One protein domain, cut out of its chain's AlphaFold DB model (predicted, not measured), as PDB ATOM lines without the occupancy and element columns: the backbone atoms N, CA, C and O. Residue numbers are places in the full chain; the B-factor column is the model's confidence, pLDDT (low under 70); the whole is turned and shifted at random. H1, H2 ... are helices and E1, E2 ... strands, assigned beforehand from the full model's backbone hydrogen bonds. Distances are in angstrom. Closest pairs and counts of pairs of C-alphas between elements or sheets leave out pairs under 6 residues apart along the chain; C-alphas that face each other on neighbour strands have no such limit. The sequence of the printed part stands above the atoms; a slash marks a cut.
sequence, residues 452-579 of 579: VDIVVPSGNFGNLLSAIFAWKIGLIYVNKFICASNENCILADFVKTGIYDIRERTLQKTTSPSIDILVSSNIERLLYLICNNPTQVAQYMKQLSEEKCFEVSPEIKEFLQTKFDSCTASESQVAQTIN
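What this domain is: This is residues 452 to 579 of the 579 residues of the protein "Predicted protein" of Naegleria gruberi (UniProt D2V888). A small sheet of three parallel strands, in the order E1, E2, E5, has H1 and H2 over one face, and H5 stands beside its strands and leads straight into E5. Past H2, a short antiparallel pair, E3 and E4, lies between H2 and H4, with H3 and H4 forming a helical hairpin; H4 and H6 lie toward opposite ends of a flat body. The printed part has 128 residues, with six named helices and five named strands in the order E1 H1 E2 H2 E3 H3 H4 E4 H5 E5 H6, and its class is mixed. It is compact, with a radius of gyration of the C-alphas of 14.6 A and spans of 46 by 38 by 20 A.

How they stand to each other: In the larger sheet, inner strand E2, residues 478 to 485, is parallel to edge strand E1, residues 452 to 457, with N 454 and O 480 at 3.0 A. E2 is also parallel to edge strand E5, residues 564 to 568, with N 483 and O 565 at 2.9 A. H1, residues 462 to 472, and H2, residues 490 to 497, are on the same face, two layers, helices over a sheet. H1 runs along the strands at a height over the sheet of 9.4 A; E1, H1 and E2 form a strand-helix-strand unit, two parallel neighbours joined through a helix, with a right-handed crossover. H2 lies over E5, slantwise to it at 52 degrees on the local plane, at a height of 7.8 A. H5, residues 554 to 563, stands at the sheet's level and touches H2, closest at the C-alphas of Val 495 and Leu 560, 5.6 A, only just about perpendicular at 73 degrees. E3, residues 499 to 501, is antiparallel to E4, residues 549 to 551, with N 500 and O 550 at 2.9 A. H3, residues 523 to 531, and H4, residues 534 to 546, form a hairpin and touch, closest at the C-alphas of Tyr 528 and Val 537, 6.3 A; their tilt of 34 degrees is only just shallow. H3 touches H5, closest at the C-alphas of Ile 530 and Ile 556, 6.5 A. H6, residues 571 to 578, touches no helix and is not on the larger sheet. In the six helices every O i to N i+4 pair is within hydrogen-bond range.

Where its parts are: E1 begins at C-alpha 452, (-7.758, -29.072, 15.869). E2 measures 19.8 A, E1 16.6 A, H4 18.2 A, H1 14.9 A and H5 14.1 A. H4 begins at C-alpha 534, (16.926, -25.381, 33.037), and H6 ends at C-alpha 578, (-2.465, -49.243, 4.399).

The domain as a whole: The C-alphas of Thr 535 and Asn 579, 47.7 A apart, are the two farthest apart. The printed part has no cut. The link from E3 to H3, residues 502 to 522, is long; the other links are tight. The mean pLDDT of the printed part is 94.7, and no printed residue is under 70.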
ATOM      1  N   VAL A 452      -7.863 -27.779  16.561       97.75
ATOM      2  CA  VAL A 452      -7.758 -29.072  15.869       97.75
ATOM      3  C   VAL A 452      -6.963 -30.079  16.697       97.75
ATOM      4  O   VAL A 452      -6.172 -29.693  17.558       97.75
ATOM      5  N   ASP A 453      -7.143 -31.369  16.430       97.88
ATOM      6  CA  ASP A 453      -6.247 -32.409  16.936       97.88
ATOM      7  C   ASP A 453      -5.138 -32.675  15.915       97.88
ATOM      8  O   ASP A 453      -5.384 -32.724  14.709       97.88
ATOM      9  N   ILE A 454      -3.907 -32.845  16.395       98.19
ATOM     10  CA  ILE A 454      -2.729 -33.069  15.551       98.19
ATOM     11  C   ILE A 454      -2.148 -34.439  15.865       98.19
ATOM     12  O   ILE A 454      -1.674 -34.664  16.976       98.19
ATOM     13  N   VAL A 455      -2.144 -35.337  14.880       97.44
ATOM     14  CA  VAL A 455      -1.572 -36.688  14.998       97.44
ATOM     15  C   VAL A 455      -0.234 -36.742  14.278       97.44
ATOM     16  O   VAL A 455      -0.155 -36.414  13.096       97.44
ATOM     17  N   VAL A 456       0.820 -37.172  14.978       97.56
ATOM     18  CA  VAL A 456       2.172 -37.256  14.408       97.56
ATOM     19  C   VAL A 456       2.797 -38.618  14.702       97.56
ATOM     20  O   VAL A 456       3.018 -38.932  15.880       97.56
ATOM     21  N   PRO A 457       3.166 -39.399  13.666       95.44
ATOM     22  CA  PRO A 457       4.090 -40.522  13.799       95.44
ATOM     23  C   PRO A 457       5.426 -40.016  14.354       95.44
ATOM     24  O   PRO A 457       6.162 -39.278  13.691       95.44
ATOM     25  N   SER A 458       5.705 -40.335  15.614       91.88
ATOM     26  CA  SER A 458       6.698 -39.618  16.410       91.88
ATOM     27  C   SER A 458       7.911 -40.485  16.720       91.88
ATOM     28  O   SER A 458       7.817 -41.461  17.453       91.88
ATOM     29  N   GLY A 459       9.068 -40.071  16.199       89.06
ATOM     30  CA  GLY A 459      10.379 -40.607  16.577       89.06
ATOM     31  C   GLY A 459      11.118 -39.653  17.520       89.06
ATOM     32  O   GLY A 459      10.820 -39.536  18.703       89.06
ATOM     33  N   ASN A 460      12.048 -38.866  16.975       89.19
ATOM     34  CA  ASN A 460      12.850 -37.873  17.713       89.19
ATOM     35  C   ASN A 460      12.090 -36.611  18.191       89.19
ATOM     36  O   ASN A 460      12.732 -35.614  18.519       89.19
ATOM     37  N   PHE A 461      10.752 -36.622  18.174       93.88
ATOM     38  CA  PHE A 461       9.829 -35.578  18.659       93.88
ATOM     39  C   PHE A 461       9.917 -34.181  18.009       93.88
ATOM     40  O   PHE A 461       9.054 -33.349  18.249       93.88
ATOM     41  N   GLY A 462      10.892 -33.909  17.133       93.69
ATOM     42  CA  GLY A 462      11.057 -32.590  16.501       93.69
ATOM     43  C   GLY A 462       9.854 -32.131  15.661       93.69
ATOM     44  O   GLY A 462       9.513 -30.951  15.675       93.69
ATOM     45  N   ASN A 463       9.174 -33.066  14.989       95.69
ATOM     46  CA  ASN A 463       7.982 -32.763  14.194       95.69
ATOM     47  C   ASN A 463       6.822 -32.291  15.090       95.69
ATOM     48  O   ASN A 463       6.339 -31.172  14.933       95.69
ATOM     49  N   LEU A 464       6.443 -33.087  16.095       96.81
ATOM     50  CA  LEU A 464       5.379 -32.711  17.030       96.81
ATOM     51  C   LEU A 464       5.751 -31.465  17.852       96.81
ATOM     52  O   LEU A 464       4.909 -30.601  18.079       96.81
ATOM     53  N   LEU A 465       7.028 -31.311  18.220       97.19
ATOM     54  CA  LEU A 465       7.536 -30.109  18.886       97.19
ATOM     55  C   LEU A 465       7.301 -28.834  18.064       97.19
ATOM     56  O   LEU A 465       6.988 -27.790  18.630       97.19
ATOM     57  N   SER A 466       7.403 -28.911  16.739       97.62
ATOM     58  CA  SER A 466       7.165 -27.761  15.859       97.62
ATOM     59  C   SER A 466       5.696 -27.316  15.889       97.62
ATOM     60  O   SER A 466       5.419 -26.116  15.913       97.62
ATOM     61  N   ALA A 467       4.753 -28.260  16.008       98.25
ATOM     62  CA  ALA A 467       3.340 -27.949  16.247       98.25
ATOM     63  C   ALA A 467       3.128 -27.257  17.602       98.25
ATOM     64  O   ALA A 467       2.345 -26.316  17.716       98.25
ATOM     65  N   ILE A 468       3.852 -27.698  18.635       97.88
ATOM     66  CA  ILE A 468       3.778 -27.104  19.975       97.88
ATOM     67  C   ILE A 468       4.295 -25.669  19.952       97.88
ATOM     68  O   ILE A 468       3.662 -24.803  20.549       97.88
ATOM     69  N   PHE A 469       5.392 -25.389  19.241       97.75
ATOM     70  CA  PHE A 469       5.853 -24.013  19.050       97.75
ATOM     71  C   PHE A 469       4.802 -23.171  18.331       97.75
ATOM     72  O   PHE A 469       4.462 -22.112  18.850       97.75
ATOM     73  N   ALA A 470       4.237 -23.660  17.218       97.94
ATOM     74  CA  ALA A 470       3.169 -22.970  16.490       97.94
ATOM     75  C   ALA A 470       1.989 -22.610  17.412       97.94
ATOM     76  O   ALA A 470       1.515 -21.474  17.413       97.94
ATOM     77  N   TRP A 471       1.548 -23.560  18.237       97.94
ATOM     78  CA  TRP A 471       0.473 -23.362  19.208       97.94
ATOM     79  C   TRP A 471       0.855 -22.383  20.322       97.94
ATOM     80  O   TRP A 471       0.088 -21.473  20.634       97.94
ATOM     81  N   LYS A 472       2.050 -22.531  20.907       96.44
ATOM     82  CA  LYS A 472       2.530 -21.709  22.028       96.44
ATOM     83  C   LYS A 472       2.618 -20.232  21.648       96.44
ATOM     84  O   LYS A 472       2.352 -19.381  22.492       96.44
ATOM     85  N   ILE A 473       2.959 -19.942  20.391       95.56
ATOM     86  CA  ILE A 473       2.995 -18.575  19.863       95.56
ATOM     87  C   ILE A 473       1.677 -18.131  19.224       95.56
ATOM     88  O   ILE A 473       1.612 -17.014  18.734       95.56
ATOM     89  N   GLY A 474       0.616 -18.941  19.237       96.62
ATOM     90  CA  GLY A 474      -0.708 -18.543  18.741       96.62
ATOM     91  C   GLY A 474      -0.860 -18.529  17.216       96.62
ATOM     92  O   GLY A 474      -1.747 -17.854  16.703       96.62
ATOM     93  N   LEU A 475      -0.014 -19.256  16.478       97.06
ATOM     94  CA  LEU A 475      -0.163 -19.429  15.026       97.06
ATOM     95  C   LEU A 475      -1.166 -20.526  14.646       97.06
ATOM     96  O   LEU A 475      -1.619 -20.567  13.507       97.06
ATOM     97  N   ILE A 476      -1.500 -21.418  15.577       97.94
ATOM     98  CA  ILE A 476      -2.534 -22.444  15.419       97.94
ATOM     99  C   ILE A 476      -3.249 -22.664  16.752       97.94
ATOM    100  O   ILE A 476      -2.683 -22.423  17.822       97.94
ATOM    101  N   TYR A 477      -4.464 -23.199  16.695       98.12
ATOM    102  CA  TYR A 477      -5.209 -23.624  17.876       98.12
ATOM    103  C   TYR A 477      -5.279 -25.147  17.906       98.12
ATOM    104  O   TYR A 477      -5.667 -25.776  16.924       98.12
ATOM    105  N   VAL A 478      -4.891 -25.743  19.036       98.12
ATOM    106  CA  VAL A 478      -4.793 -27.200  19.184       98.12
ATOM    107  C   VAL A 478      -5.544 -27.655  20.427       98.12
ATOM    108  O   VAL A 478      -5.381 -27.086  21.515       98.12
ATOM    109  N   ASN A 479      -6.360 -28.692  20.254       97.88
ATOM    110  CA  ASN A 479      -7.037 -29.380  21.341       97.88
ATOM    111  C   ASN A 479      -6.111 -30.455  21.930       97.88
ATOM    112  O   ASN A 479      -5.661 -30.289  23.070       97.88
ATOM    113  N   LYS A 480      -5.745 -31.475  21.140       98.06
ATOM    114  CA  LYS A 480      -4.783 -32.520  21.523       98.06
ATOM    115  C   LYS A 480      -3.598 -32.650  20.562       98.06
ATOM    116  O   LYS A 480      -3.750 -32.655  19.342       98.06
ATOM    117  N   PHE A 481      -2.412 -32.839  21.141       98.38
ATOM    118  CA  PHE A 481      -1.215 -33.330  20.457       98.38
ATOM    119  C   PHE A 481      -1.127 -34.851  20.622       98.38
ATOM    120  O   PHE A 481      -0.892 -35.346  21.722       98.38
ATOM    121  N   ILE A 482      -1.323 -35.601  19.546       97.81
ATOM    122  CA  ILE A 482      -1.416 -37.059  19.576       97.81
ATOM    123  C   ILE A 482      -0.098 -37.659  19.088       97.81
ATOM    124  O   ILE A 482       0.263 -37.568  17.911       97.81
ATOM    125  N   CYS A 483       0.621 -38.292  20.012       96.00
ATOM    126  CA  CYS A 483       1.856 -39.006  19.723       96.00
ATOM    127  C   CYS A 483       1.539 -40.435  19.260       96.00
ATOM    128  O   CYS A 483       1.153 -41.277  20.070       96.00
ATOM    129  N   ALA A 484       1.712 -40.708  17.965       96.50
ATOM    130  CA  ALA A 484       1.575 -42.050  17.411       96.50
ATOM    131  C   ALA A 484       2.944 -42.745  17.372       96.50
ATOM    132  O   ALA A 484       3.875 -42.257  16.728       96.50
ATOM    133  N   SER A 485       3.060 -43.873  18.063       95.50
ATOM    134  CA  SER A 485       4.252 -44.725  18.080       95.50
ATOM    135  C   SER A 485       3.972 -46.058  17.386       95.50
ATOM    136  O   SER A 485       2.828 -46.502  17.312       95.50
ATOM    137  N   ASN A 486       5.017 -46.709  16.883       94.12
ATOM    138  CA  ASN A 486       4.941 -48.112  16.481       94.12
ATOM    139  C   ASN A 486       5.177 -49.017  17.713       94.12
ATOM    140  O   ASN A 486       4.906 -48.601  18.846       94.12
ATOM    141  N   GLU A 487       5.701 -50.227  17.515       94.00
ATOM    142  CA  GLU A 487       6.111 -51.138  18.599       94.00
ATOM    143  C   GLU A 487       7.106 -50.489  19.592       94.00
ATOM    144  O   GLU A 487       7.139 -50.831  20.775       94.00
ATOM    145  N   ASN A 488       7.891 -49.497  19.155       92.44
ATOM    146  CA  ASN A 488       8.781 -48.712  20.009       92.44
ATOM    147  C   ASN A 488       7.997 -47.582  20.711       92.44
ATOM    148  O   ASN A 488       8.036 -46.411  20.333       92.44
ATOM    149  N   CYS A 489       7.266 -47.937  21.768       93.75
ATOM    150  CA  CYS A 489       6.246 -47.091  22.400       93.75
ATOM    151  C   CYS A 489       6.719 -46.169  23.545       93.75
ATOM    152  O   CYS A 489       5.892 -45.706  24.331       93.75
ATOM    153  N   ILE A 490       8.018 -45.855  23.655       94.94
ATOM    154  CA  ILE A 490       8.564 -45.055  24.775       94.94
ATOM    155  C   ILE A 490       7.844 -43.712  24.966       94.94
ATOM    156  O   ILE A 490       7.561 -43.310  26.092       94.94
ATOM    157  N   LEU A 491       7.500 -43.032  23.869       95.38
ATOM    158  CA  LEU A 491       6.799 -41.752  23.924       95.38
ATOM    159  C   LEU A 491       5.338 -41.898  24.354       95.38
ATOM    160  O   LEU A 491       4.836 -41.052  25.091       95.38
ATOM    161  N   ALA A 492       4.666 -42.964  23.917       94.81
ATOM    162  CA  ALA A 492       3.291 -43.226  24.318       94.81
ATOM    163  C   ALA A 492       3.200 -43.528  25.819       94.81
ATOM    164  O   ALA A 492       2.348 -42.983  26.523       94.81
ATOM    165  N   ASP A 493       4.129 -44.330  26.333       95.94
ATOM    166  CA  ASP A 493       4.195 -44.633  27.761       95.94
ATOM    167  C   ASP A 493       4.557 -43.390  28.581       95.94
ATOM    168  O   ASP A 493       3.932 -43.132  29.612       95.94
ATOM    169  N   PHE A 494       5.496 -42.573  28.094       97.31
ATOM    170  CA  PHE A 494       5.862 -41.304  28.720       97.31
ATOM    171  C   PHE A 494       4.672 -40.342  28.830       97.31
ATOM    172  O   PHE A 494       4.418 -39.809  29.909       97.31
ATOM    173  N   VAL A 495       3.899 -40.158  27.753       96.25
ATOM    174  CA  VAL A 495       2.703 -39.296  27.751       96.25
ATOM    175  C   VAL A 495       1.658 -39.775  28.764       96.25
ATOM    176  O   VAL A 495       1.053 -38.957  29.455       96.25
ATOM    177  N   LYS A 496       1.452 -41.093  28.888       95.19
ATOM    178  CA  LYS A 496       0.456 -41.670  29.808       95.19
ATOM    179  C   LYS A 496       0.894 -41.603  31.270       95.19
ATOM    180  O   LYS A 496       0.096 -41.272  32.150       95.19
ATOM    181  N   THR A 497       2.149 -41.954  31.538       96.75
ATOM    182  CA  THR A 497       2.639 -42.225  32.898       96.75
ATOM    183  C   THR A 497       3.422 -41.067  33.512       96.75
ATOM    184  O   THR A 497       3.463 -40.963  34.739       96.75
ATOM    185  N   GLY A 498       4.015 -40.191  32.695       97.25
ATOM    186  CA  GLY A 498       5.019 -39.210  33.121       97.25
ATOM    187  C   GLY A 498       6.409 -39.812  33.373       97.25
ATOM    188  O   GLY A 498       7.314 -39.102  33.804       97.25
ATOM    189  N   ILE A 499       6.595 -41.109  33.110       97.94
ATOM    190  CA  ILE A 499       7.846 -41.830  33.352       97.94
ATOM    191  C   ILE A 499       8.505 -42.130  32.007       97.94
ATOM    192  O   ILE A 499       7.899 -42.733  31.122       97.94
ATOM    193  N   TYR A 500       9.756 -41.708  31.849       97.69
ATOM    194  CA  TYR A 500      10.577 -42.018  30.685       97.69
ATOM    195  C   TYR A 500      11.600 -43.087  31.079       97.69
ATOM    196  O   TYR A 500      12.640 -42.761  31.640       97.69
ATOM    197  N   ASP A 501      11.310 -44.360  30.799       97.06
ATOM    198  CA  ASP A 501      12.125 -45.504  31.239       97.06
ATOM    199  C   ASP A 501      12.620 -46.346  30.055       97.06
ATOM    200  O   ASP A 501      11.809 -46.905  29.308       97.06
ATOM    201  N   ILE A 502      13.945 -46.449  29.895       95.12
ATOM    202  CA  ILE A 502      14.593 -47.242  28.836       95.12
ATOM    203  C   ILE A 502      15.373 -48.454  29.374       95.12
ATOM    204  O   ILE A 502      16.045 -49.113  28.585       95.12
ATOM    205  N   ARG A 503      15.295 -48.770  30.676       94.38
ATOM    206  CA  ARG A 503      16.093 -49.845  31.309       94.38
ATOM    207  C   ARG A 503      15.853 -51.224  30.695       94.38
ATOM    208  O   ARG A 503      16.805 -51.924  30.378       94.38
ATOM    209  N   GLU A 504      14.587 -51.568  30.479       92.19
ATOM    210  CA  GLU A 504      14.157 -52.892  30.001       92.19
ATOM    211  C   GLU A 504      13.699 -52.872  28.530       92.19
ATOM    212  O   GLU A 504      13.012 -53.781  28.062       92.19
ATOM    213  N   ARG A 505      14.031 -51.811  27.782       90.81
ATOM    214  CA  ARG A 505      13.596 -51.661  26.388       90.81
ATOM    215  C   ARG A 505      14.674 -52.112  25.419       90.81
ATOM    216  O   ARG A 505      15.832 -51.718  25.517       90.81
ATOM    217  N   THR A 506      14.255 -52.875  24.419       87.94
ATOM    218  CA  THR A 506      15.088 -53.248  23.276       87.94
ATOM    219  C   THR A 506      14.468 -52.694  22.005       87.94
ATOM    220  O   THR A 506      13.253 -52.770  21.819       87.94
ATOM    221  N   LEU A 507      15.306 -52.110  21.147       85.81
ATOM    222  CA  LEU A 507      14.867 -51.513  19.892       85.81
ATOM    223  C   LEU A 507      14.288 -52.599  18.975       85.81
ATOM    224  O   LEU A 507      15.010 -53.510  18.562       85.81
ATOM    225  N   GLN A 508      13.003 -52.485  18.649       88.56
ATOM    226  CA  GLN A 508      12.327 -53.383  17.716       88.56
ATOM    227  C   GLN A 508      12.452 -52.834  16.299       88.56
ATOM    228  O   GLN A 508      12.221 -51.646  16.078       88.56
ATOM    229  N   LYS A 509      12.810 -53.694  15.341       86.38
ATOM    230  CA  LYS A 509      12.804 -53.333  13.919       86.38
ATOM    231  C   LYS A 509      11.381 -53.426  13.385       86.38
ATOM    232  O   LYS A 509      10.763 -54.481  13.509       86.38
ATOM    233  N   THR A 510      10.903 -52.357  12.765       89.00
ATOM    234  CA  THR A 510       9.530 -52.262  12.249       89.00
ATOM    235  C   THR A 510       9.504 -51.917  10.759       89.00
ATOM    236  O   THR A 510      10.541 -51.650  10.144       89.00
ATOM    237  N   THR A 511       8.311 -51.875  10.158       88.62
ATOM    238  CA  THR A 511       8.108 -51.321   8.802       88.62
ATOM    239  C   THR A 511       8.175 -49.792   8.750       88.62
ATOM    240  O   THR A 511       8.138 -49.205   7.670       88.62
ATOM    241  N   SER A 512       8.338 -49.126   9.898       88.75
ATOM    242  CA  SER A 512       8.468 -47.671  10.028       88.75
ATOM    243  C   SER A 512       9.808 -47.273  10.683       88.75
ATOM    244  O   SER A 512       9.830 -46.571  11.697       88.75
ATOM    245  N   PRO A 513      10.961 -47.635  10.077       83.25
ATOM    246  CA  PRO A 513      12.290 -47.527  10.701       83.25
ATOM    247  C   PRO A 513      12.704 -46.094  11.075       83.25
ATOM    248  O   PRO A 513      13.560 -45.875  11.932       83.25
ATOM    249  N   SER A 514      12.085 -45.080  10.464       83.69
ATOM    250  CA  SER A 514      12.322 -43.665  10.782       83.69
ATOM    251  C   SER A 514      11.829 -43.243  12.175       83.69
ATOM    252  O   SER A 514      12.208 -42.159  12.636       83.69
ATOM    253  N   ILE A 515      10.995 -44.054  12.832       89.31
ATOM    254  CA  ILE A 515      10.496 -43.815  14.195       89.31
ATOM    255  C   ILE A 515      10.867 -44.937  15.185       89.31
ATOM    256  O   ILE A 515      10.463 -44.867  16.342       89.31
ATOM    257  N   ASP A 516      11.699 -45.902  14.775       87.50
ATOM    258  CA  ASP A 516      12.307 -46.891  15.672       87.50
ATOM    259  C   ASP A 516      13.345 -46.198  16.564       87.50
ATOM    260  O   ASP A 516      14.495 -45.997  16.169       87.50
ATOM    261  N   ILE A 517      12.937 -45.792  17.770       85.88
ATOM    262  CA  ILE A 517      13.792 -45.071  18.723       85.88
ATOM    263  C   ILE A 517      13.579 -45.541  20.164       85.88
ATOM    264  O   ILE A 517      12.462 -45.837  20.582       85.88
ATOM    265  N   LEU A 518      14.654 -45.511  20.956       86.12
ATOM    266  CA  LEU A 518      14.598 -45.653  22.418       86.12
ATOM    267  C   LEU A 518      14.679 -44.297  23.129       86.12
ATOM    268  O   LEU A 518      14.021 -44.062  24.143       86.12
ATOM    269  N   VAL A 519      15.473 -43.373  22.585       87.62
ATOM    270  CA  VAL A 519      15.674 -42.038  23.153       87.62
ATOM    271  C   VAL A 519      15.242 -40.977  22.157       87.62
ATOM    272  O   VAL A 519      15.773 -40.886  21.052       87.62
ATOM    273  N   SER A 520      14.295 -40.138  22.569       90.38
ATOM    274  CA  SER A 520      13.794 -39.048  21.748       90.38
ATOM    275  C   SER A 520      14.476 -37.730  22.101       90.38
ATOM    276  O   SER A 520      14.219 -37.131  23.145       90.38
ATOM    277  N   SER A 521      15.349 -37.259  21.208       85.69
ATOM    278  CA  SER A 521      16.209 -36.094  21.469       85.69
ATOM    279  C   SER A 521      15.456 -34.803  21.823       85.69
ATOM    280  O   SER A 521      15.931 -34.041  22.656       85.69
ATOM    281  N   ASN A 522      14.282 -34.541  21.237       92.88
ATOM    282  CA  ASN A 522      13.565 -33.277  21.456       92.88
ATOM    283  C   ASN A 522      12.595 -33.277  22.651       92.88
ATOM    284  O   ASN A 522      11.961 -32.250  22.898       92.88
ATOM    285  N   ILE A 523      12.508 -34.367  23.425       95.44
ATOM    286  CA  ILE A 523      11.767 -34.351  24.699       95.44
ATOM    287  C   ILE A 523      12.388 -33.356  25.679       95.44
ATOM    288  O   ILE A 523      11.664 -32.688  26.409       95.44
ATOM    289  N   GLU A 524      13.703 -33.154  25.626       95.88
ATOM    290  CA  GLU A 524      14.381 -32.141  26.434       95.88
ATOM    291  C   GLU A 524      13.820 -30.723  26.201       95.88
ATOM    292  O   GLU A 524      13.542 -29.996  27.156       95.88
ATOM    293  N   ARG A 525      13.562 -30.346  24.938       96.44
ATOM    294  CA  ARG A 525      12.930 -29.057  24.606       96.44
ATOM    295  C   ARG A 525      11.483 -28.986  25.082       96.44
ATOM    296  O   ARG A 525      11.061 -27.927  25.531       96.44
ATOM    297  N   LEU A 526      10.732 -30.087  25.004       96.69
ATOM    298  CA  LEU A 526       9.373 -30.142  25.549       96.69
ATOM    299  C   LEU A 526       9.379 -29.871  27.057       96.69
ATOM    300  O   LEU A 526       8.625 -29.020  27.517       96.69
ATOM    301  N   LEU A 527      10.239 -30.565  27.807       97.38
ATOM    302  CA  LEU A 527      10.358 -30.389  29.255       97.38
ATOM    303  C   LEU A 527      10.663 -28.927  29.594       97.38
ATOM    304  O   LEU A 527       9.956 -28.332  30.403       97.38
ATOM    305  N   TYR A 528      11.633 -28.325  28.898       96.62
ATOM    306  CA  TYR A 528      11.958 -26.911  29.068       96.62
ATOM    307  C   TYR A 528      10.774 -25.984  28.756       96.62
ATOM    308  O   TYR A 528      10.506 -25.066  29.521       96.62
ATOM    309  N   LEU A 529      10.023 -26.225  27.676       94.88
ATOM    310  CA  LEU A 529       8.853 -25.407  27.327       94.88
ATOM    311  C   LEU A 529       7.724 -25.469  28.365       94.88
ATOM    312  O   LEU A 529       6.920 -24.533  28.441       94.88
ATOM    313  N   ILE A 530       7.630 -26.569  29.116       94.25
ATOM    314  CA  ILE A 530       6.607 -26.766  30.146       94.25
ATOM    315  C   ILE A 530       7.046 -26.124  31.462       94.25
ATOM    316  O   ILE A 530       6.292 -25.328  32.018       94.25
ATOM    317  N   CYS A 531       8.243 -26.451  31.961       93.38
ATOM    318  CA  CYS A 531       8.675 -26.010  33.291       93.38
ATOM    319  C   CYS A 531       9.458 -24.690  33.296       93.38
ATOM    320  O   CYS A 531       9.568 -24.062  34.346       93.38
ATOM    321  N   ASN A 532      10.018 -24.275  32.154       92.75
ATOM    322  CA  ASN A 532      10.926 -23.131  32.017       92.75
ATOM    323  C   ASN A 532      12.058 -23.125  33.070       92.75
ATOM    324  O   ASN A 532      12.482 -22.074  33.549       92.75
ATOM    325  N   ASN A 533      12.518 -24.316  33.472       94.62
ATOM    326  CA  ASN A 533      13.491 -24.513  34.541       94.62
ATOM    327  C   ASN A 533      14.685 -25.340  34.032       94.62
ATOM    328  O   ASN A 533      14.632 -26.575  34.053       94.62
ATOM    329  N   PRO A 534      15.774 -24.681  33.592       94.75
ATOM    330  CA  PRO A 534      16.926 -25.381  33.037       94.75
ATOM    331  C   PRO A 534      17.590 -26.359  34.016       94.75
ATOM    332  O   PRO A 534      18.032 -27.430  33.609       94.75
ATOM    333  N   THR A 535      17.610 -26.039  35.314       95.44
ATOM    334  CA  THR A 535      18.181 -26.912  36.353       95.44
ATOM    335  C   THR A 535      17.403 -28.221  36.466       95.44
ATOM    336  O   THR A 535      17.996 -29.298  36.544       95.44
ATOM    337  N   GLN A 536      16.072 -28.142  36.432       96.56
ATOM    338  CA  GLN A 536      15.207 -29.320  36.485       96.56
ATOM    339  C   GLN A 536      15.369 -30.188  35.227       96.56
ATOM    340  O   GLN A 536      15.472 -31.409  35.324       96.56
ATOM    341  N   VAL A 537      15.463 -29.564  34.048       97.12
ATOM    342  CA  VAL A 537      15.720 -30.277  32.787       97.12
ATOM    343  C   VAL A 537      17.080 -30.976  32.816       97.12
ATOM    344  O   VAL A 537      17.170 -32.153  32.468       97.12
ATOM    345  N   ALA A 538      18.128 -30.294  33.288       96.12
ATOM    346  CA  ALA A 538      19.456 -30.881  33.438       96.12
ATOM    347  C   ALA A 538      19.442 -32.107  34.367       96.12
ATOM    348  O   ALA A 538      20.086 -33.111  34.060       96.12
ATOM    349  N   GLN A 539      18.666 -32.066  35.455       97.00
ATOM    350  CA  GLN A 539      18.491 -33.205  36.356       97.00
ATOM    351  C   GLN A 539      17.835 -34.402  35.654       97.00
ATOM    352  O   GLN A 539      18.362 -35.508  35.752       97.00
ATOM    353  N   TYR A 540      16.746 -34.197  34.905       97.75
ATOM    354  CA  TYR A 540      16.102 -35.283  34.152       97.75
ATOM    355  C   TYR A 540      17.033 -35.898  33.109       97.75
ATOM    356  O   TYR A 540      17.094 -37.117  32.964       97.75
ATOM    357  N   MET A 541      17.805 -35.071  32.398       95.69
ATOM    358  CA  MET A 541      18.759 -35.570  31.406       95.69
ATOM    359  C   MET A 541      19.923 -36.324  32.057       95.69
ATOM    360  O   MET A 541      20.380 -37.329  31.511       95.69
ATOM    361  N   LYS A 542      20.366 -35.892  33.245       95.88
ATOM    362  CA  LYS A 542      21.359 -36.616  34.043       95.88
ATOM    363  C   LYS A 542      20.828 -37.986  34.474       95.88
ATOM    364  O   LYS A 542      21.482 -38.987  34.187       95.88
ATOM    365  N   GLN A 543      19.623 -38.042  35.046       97.50
ATOM    366  CA  GLN A 543      18.951 -39.291  35.427       97.50
ATOM    367  C   GLN A 543      18.782 -40.234  34.229       97.50
ATOM    368  O   GLN A 543      19.144 -41.406  34.305       97.50
ATOM    369  N   LEU A 544      18.361 -39.726  33.067       95.12
ATOM    370  CA  LEU A 544      18.283 -40.538  31.851       95.12
ATOM    371  C   LEU A 544      19.649 -41.109  31.441       95.12
ATOM    372  O   LEU A 544      19.737 -42.243  30.971       95.12
ATOM    373  N   SER A 545      20.723 -40.331  31.581       91.31
ATOM    374  CA  SER A 545      22.062 -40.773  31.190       91.31
ATOM    375  C   SER A 545      22.639 -41.839  32.130       91.31
ATOM    376  O   SER A 545      23.174 -42.838  31.634       91.31
ATOM    377  N   GLU A 546      22.473 -41.656  33.444       95.06
ATOM    378  CA  GLU A 546      23.068 -42.471  34.513       95.06
ATOM    379  C   GLU A 546      22.176 -43.657  34.906       95.06
ATOM    380  O   GLU A 546      22.641 -44.792  34.970       95.06
ATOM    381  N   GLU A 547      20.882 -43.412  35.109       96.62
ATOM    382  CA  GLU A 547      19.906 -44.381  35.627       96.62
ATOM    383  C   GLU A 547      19.019 -44.981  34.528       96.62
ATOM    384  O   GLU A 547      18.250 -45.907  34.788       96.62
ATOM    385  N   LYS A 548      19.114 -44.464  33.291       96.19
ATOM    386  CA  LYS A 548      18.283 -44.884  32.147       96.19
ATOM    387  C   LYS A 548      16.777 -44.691  32.387       96.19
ATOM    388  O   LYS A 548      15.959 -45.309  31.710       96.19
ATOM    389  N   CYS A 549      16.406 -43.826  33.327       97.62
ATOM    390  CA  CYS A 549      15.021 -43.537  33.668       97.62
ATOM    391  C   CYS A 549      14.896 -42.148  34.311       97.62
ATOM    392  O   CYS A 549      15.827 -41.702  34.975       97.62
ATOM    393  N   PHE A 550      13.760 -41.474  34.133       98.12
ATOM    394  CA  PHE A 550      13.338 -40.359  34.985       98.12
ATOM    395  C   PHE A 550      11.809 -40.291  35.081       98.12
ATOM    396  O   PHE A 550      11.096 -40.719  34.172       98.12
ATOM    397  N   GLU A 551      11.306 -39.704  36.165       98.31
ATOM    398  CA  GLU A 551       9.891 -39.368  36.339       98.31
ATOM    399  C   GLU A 551       9.737 -37.847  36.431       98.31
ATOM    400  O   GLU A 551      10.478 -37.170  37.149       98.31
ATOM    401  N   VAL A 552       8.795 -37.298  35.665       98.12
ATOM    402  CA  VAL A 552       8.540 -35.854  35.648       98.12
ATOM    403  C   VAL A 552       7.731 -35.410  36.862       98.12
ATOM    404  O   VAL A 552       7.026 -36.198  37.488       98.12
ATOM    405  N   SER A 553       7.805 -34.121  37.185       97.25
ATOM    406  CA  SER A 553       7.019 -33.558  38.281       97.25
ATOM    407  C   SER A 553       5.507 -33.627  37.997       97.25
ATOM    408  O   SER A 553       5.099 -33.713  36.830       97.25
ATOM    409  N   PRO A 554       4.652 -33.564  39.037       96.38
ATOM    410  CA  PRO A 554       3.200 -33.602  38.874       96.38
ATOM    411  C   PRO A 554       2.660 -32.557  37.889       96.38
ATOM    412  O   PRO A 554       1.763 -32.869  37.113       96.38
ATOM    413  N   GLU A 555       3.248 -31.358  37.852       95.38
ATOM    414  CA  GLU A 555       2.831 -30.270  36.960       95.38
ATOM    415  C   GLU A 555       3.082 -30.618  35.485       95.38
ATOM    416  O   GLU A 555       2.237 -30.386  34.619       95.38
ATOM    417  N   ILE A 556       4.239 -31.219  35.183       96.69
ATOM    418  CA  ILE A 556       4.560 -31.671  33.824       96.69
ATOM    419  C   ILE A 556       3.636 -32.828  33.436       96.69
ATOM    420  O   ILE A 556       3.120 -32.856  32.319       96.69
ATOM    421  N   LYS A 557       3.388 -33.763  34.358       97.19
ATOM    422  CA  LYS A 557       2.487 -34.898  34.133       97.19
ATOM    423  C   LYS A 557       1.053 -34.448  33.851       97.19
ATOM    424  O   LYS A 557       0.444 -34.945  32.909       97.19
ATOM    425  N   GLU A 558       0.540 -33.473  34.599       96.56
ATOM    426  CA  GLU A 558      -0.778 -32.878  34.361       96.56
ATOM    427  C   GLU A 558      -0.852 -32.214  32.981       96.56
ATOM    428  O   GLU A 558      -1.820 -32.419  32.242       96.56
ATOM    429  N   PHE A 559       0.189 -31.472  32.586       96.19
ATOM    430  CA  PHE A 559       0.257 -30.883  31.250       96.19
ATOM    431  C   PHE A 559       0.234 -31.953  30.150       96.19
ATOM    432  O   PHE A 559      -0.529 -31.819  29.188       96.19
ATOM    433  N   LEU A 560       1.017 -33.029  30.299       96.81
ATOM    434  CA  LEU A 560       1.025 -34.159  29.364       96.81
ATOM    435  C   LEU A 560      -0.372 -34.782  29.249       96.81
ATOM    436  O   LEU A 560      -0.906 -34.888  28.149       96.81
ATOM    437  N   GLN A 561      -1.021 -35.100  30.367       94.69
ATOM    438  CA  GLN A 561      -2.344 -35.735  30.371       94.69
ATOM    439  C   GLN A 561      -3.455 -34.808  29.842       94.69
ATOM    440  O   GLN A 561      -4.417 -35.255  29.209       94.69
ATOM    441  N   THR A 562      -3.312 -33.495  30.035       96.12
ATOM    442  CA  THR A 562      -4.293 -32.505  29.576       96.12
ATOM    443  C   THR A 562      -4.148 -32.195  28.092       96.12
ATOM    444  O   THR A 562      -5.154 -32.147  27.382       96.12
ATOM    445  N   LYS A 563      -2.924 -31.995  27.589       97.00
ATOM    446  CA  LYS A 563      -2.681 -31.520  26.215       97.00
ATOM    447  C   LYS A 563      -2.273 -32.594  25.223       97.00
ATOM    448  O   LYS A 563      -2.421 -32.367  24.023       97.00
ATOM    449  N   PHE A 564      -1.820 -33.747  25.691       97.94
ATOM    450  CA  PHE A 564      -1.432 -34.844  24.821       97.94
ATOM    451  C   PHE A 564      -2.436 -35.986  24.879       97.94
ATOM    452  O   PHE A 564      -3.256 -36.104  25.795       97.94
ATOM    453  N   ASP A 565      -2.359 -36.798  23.839       97.56
ATOM    454  CA  ASP A 565      -2.810 -38.177  23.834       97.56
ATOM    455  C   ASP A 565      -1.712 -39.024  23.173       97.56
ATOM    456  O   ASP A 565      -0.758 -38.499  22.586       97.56
ATOM    457  N   SER A 566      -1.810 -40.342  23.274       96.06
ATOM    458  CA  SER A 566      -0.863 -41.228  22.612       96.06
ATOM    459  C   SER A 566      -1.469 -42.564  22.224       96.06
ATOM    460  O   SER A 566      -2.291 -43.144  22.935       96.06
ATOM    461  N   CYS A 567      -1.003 -43.084  21.097       95.25
ATOM    462  CA  CYS A 567      -1.414 -44.374  20.575       95.25
ATOM    463  C   CYS A 567      -0.208 -45.173  20.091       95.25
ATOM    464  O   CYS A 567       0.857 -44.628  19.793       95.25
ATOM    465  N   THR A 568      -0.397 -46.484  20.037       95.81
ATOM    466  CA  THR A 568       0.558 -47.426  19.462       95.81
ATOM    467  C   THR A 568      -0.109 -48.167  18.314       95.81
ATOM    468  O   THR A 568      -1.308 -48.452  18.370       95.81
ATOM    469  N   ALA A 569       0.660 -48.469  17.274       96.06
ATOM    470  CA  ALA A 569       0.225 -49.295  16.158       96.06
ATOM    471  C   ALA A 569       1.214 -50.448  15.970       96.06
ATOM    472  O   ALA A 569       2.400 -50.222  15.734       96.06
ATOM    473  N   SER A 570       0.711 -51.674  16.082       95.56
ATOM    474  CA  SER A 570       1.468 -52.883  15.746       95.56
ATOM    475  C   SER A 570       1.670 -53.015  14.238       95.56
ATOM    476  O   SER A 570       0.907 -52.448  13.452       95.56
ATOM    477  N   GLU A 571       2.630 -53.839  13.816       94.62
ATOM    478  CA  GLU A 571       2.884 -54.120  12.392       94.62
ATOM    479  C   GLU A 571       1.620 -54.578  11.645       94.62
ATOM    480  O   GLU A 571       1.350 -54.141  10.526       94.62
ATOM    481  N   SER A 572       0.789 -55.403  12.293       95.44
ATOM    482  CA  SER A 572      -0.481 -55.851  11.717       95.44
ATOM    483  C   SER A 572      -1.474 -54.702  11.536       95.44
ATOM    484  O   SER A 572      -2.182 -54.671  10.533       95.44
ATOM    485  N   GLN A 573      -1.553 -53.771  12.490       96.44
ATOM    486  CA  GLN A 573      -2.450 -52.614  12.400       96.44
ATOM    487  C   GLN A 573      -1.968 -51.615  11.349       96.44
ATOM    488  O   GLN A 573      -2.789 -51.066  10.616       96.44
ATOM    489  N   VAL A 574      -0.652 -51.407  11.241       95.19
ATOM    490  CA  VAL A 574      -0.051 -50.579  10.188       95.19
ATOM    491  C   VAL A 574      -0.389 -51.164   8.817       95.19
ATOM    492  O   VAL A 574      -0.961 -50.465   7.984       95.19
ATOM    493  N   ALA A 575      -0.138 -52.460   8.607       94.31
ATOM    494  CA  ALA A 575      -0.467 -53.133   7.353       94.31
ATOM    495  C   ALA A 575      -1.971 -53.077   7.036       94.31
ATOM    496  O   ALA A 575      -2.344 -52.817   5.897       94.31
ATOM    497  N   GLN A 576      -2.843 -53.276   8.029       95.81
ATOM    498  CA  GLN A 576      -4.294 -53.175   7.847       95.81
ATOM    499  C   GLN A 576      -4.764 -51.748   7.538       95.81
ATOM    500  O   GLN A 576      -5.792 -51.580   6.906       95.81
ATOM    501  N   THR A 577      -4.052 -50.721   8.003       92.50
ATOM    502  CA  THR A 577      -4.415 -49.322   7.721       92.50
ATOM    503  C   THR A 577      -4.020 -48.911   6.300       92.50
ATOM    504  O   THR A 577      -4.651 -48.033   5.720       92.50
ATOM    505  N   ILE A 578      -2.958 -49.514   5.756       91.31
ATOM    506  CA  ILE A 578      -2.465 -49.243   4.399       91.31
ATOM    507  C   ILE A 578      -3.307 -49.967   3.336       91.31
ATOM    508  O   ILE A 578      -3.529 -49.401   2.266       91.31
ATOM    509  N   ASN A 579      -3.715 -51.210   3.617       82.88
ATOM    510  CA  ASN A 579      -4.530 -52.045   2.724       82.88
ATOM    511  C   ASN A 579      -6.018 -51.709   2.828       82.88
ATOM    512  O   ASN A 579      -6.699 -51.792   1.782       82.88
TER     513      ASN A 579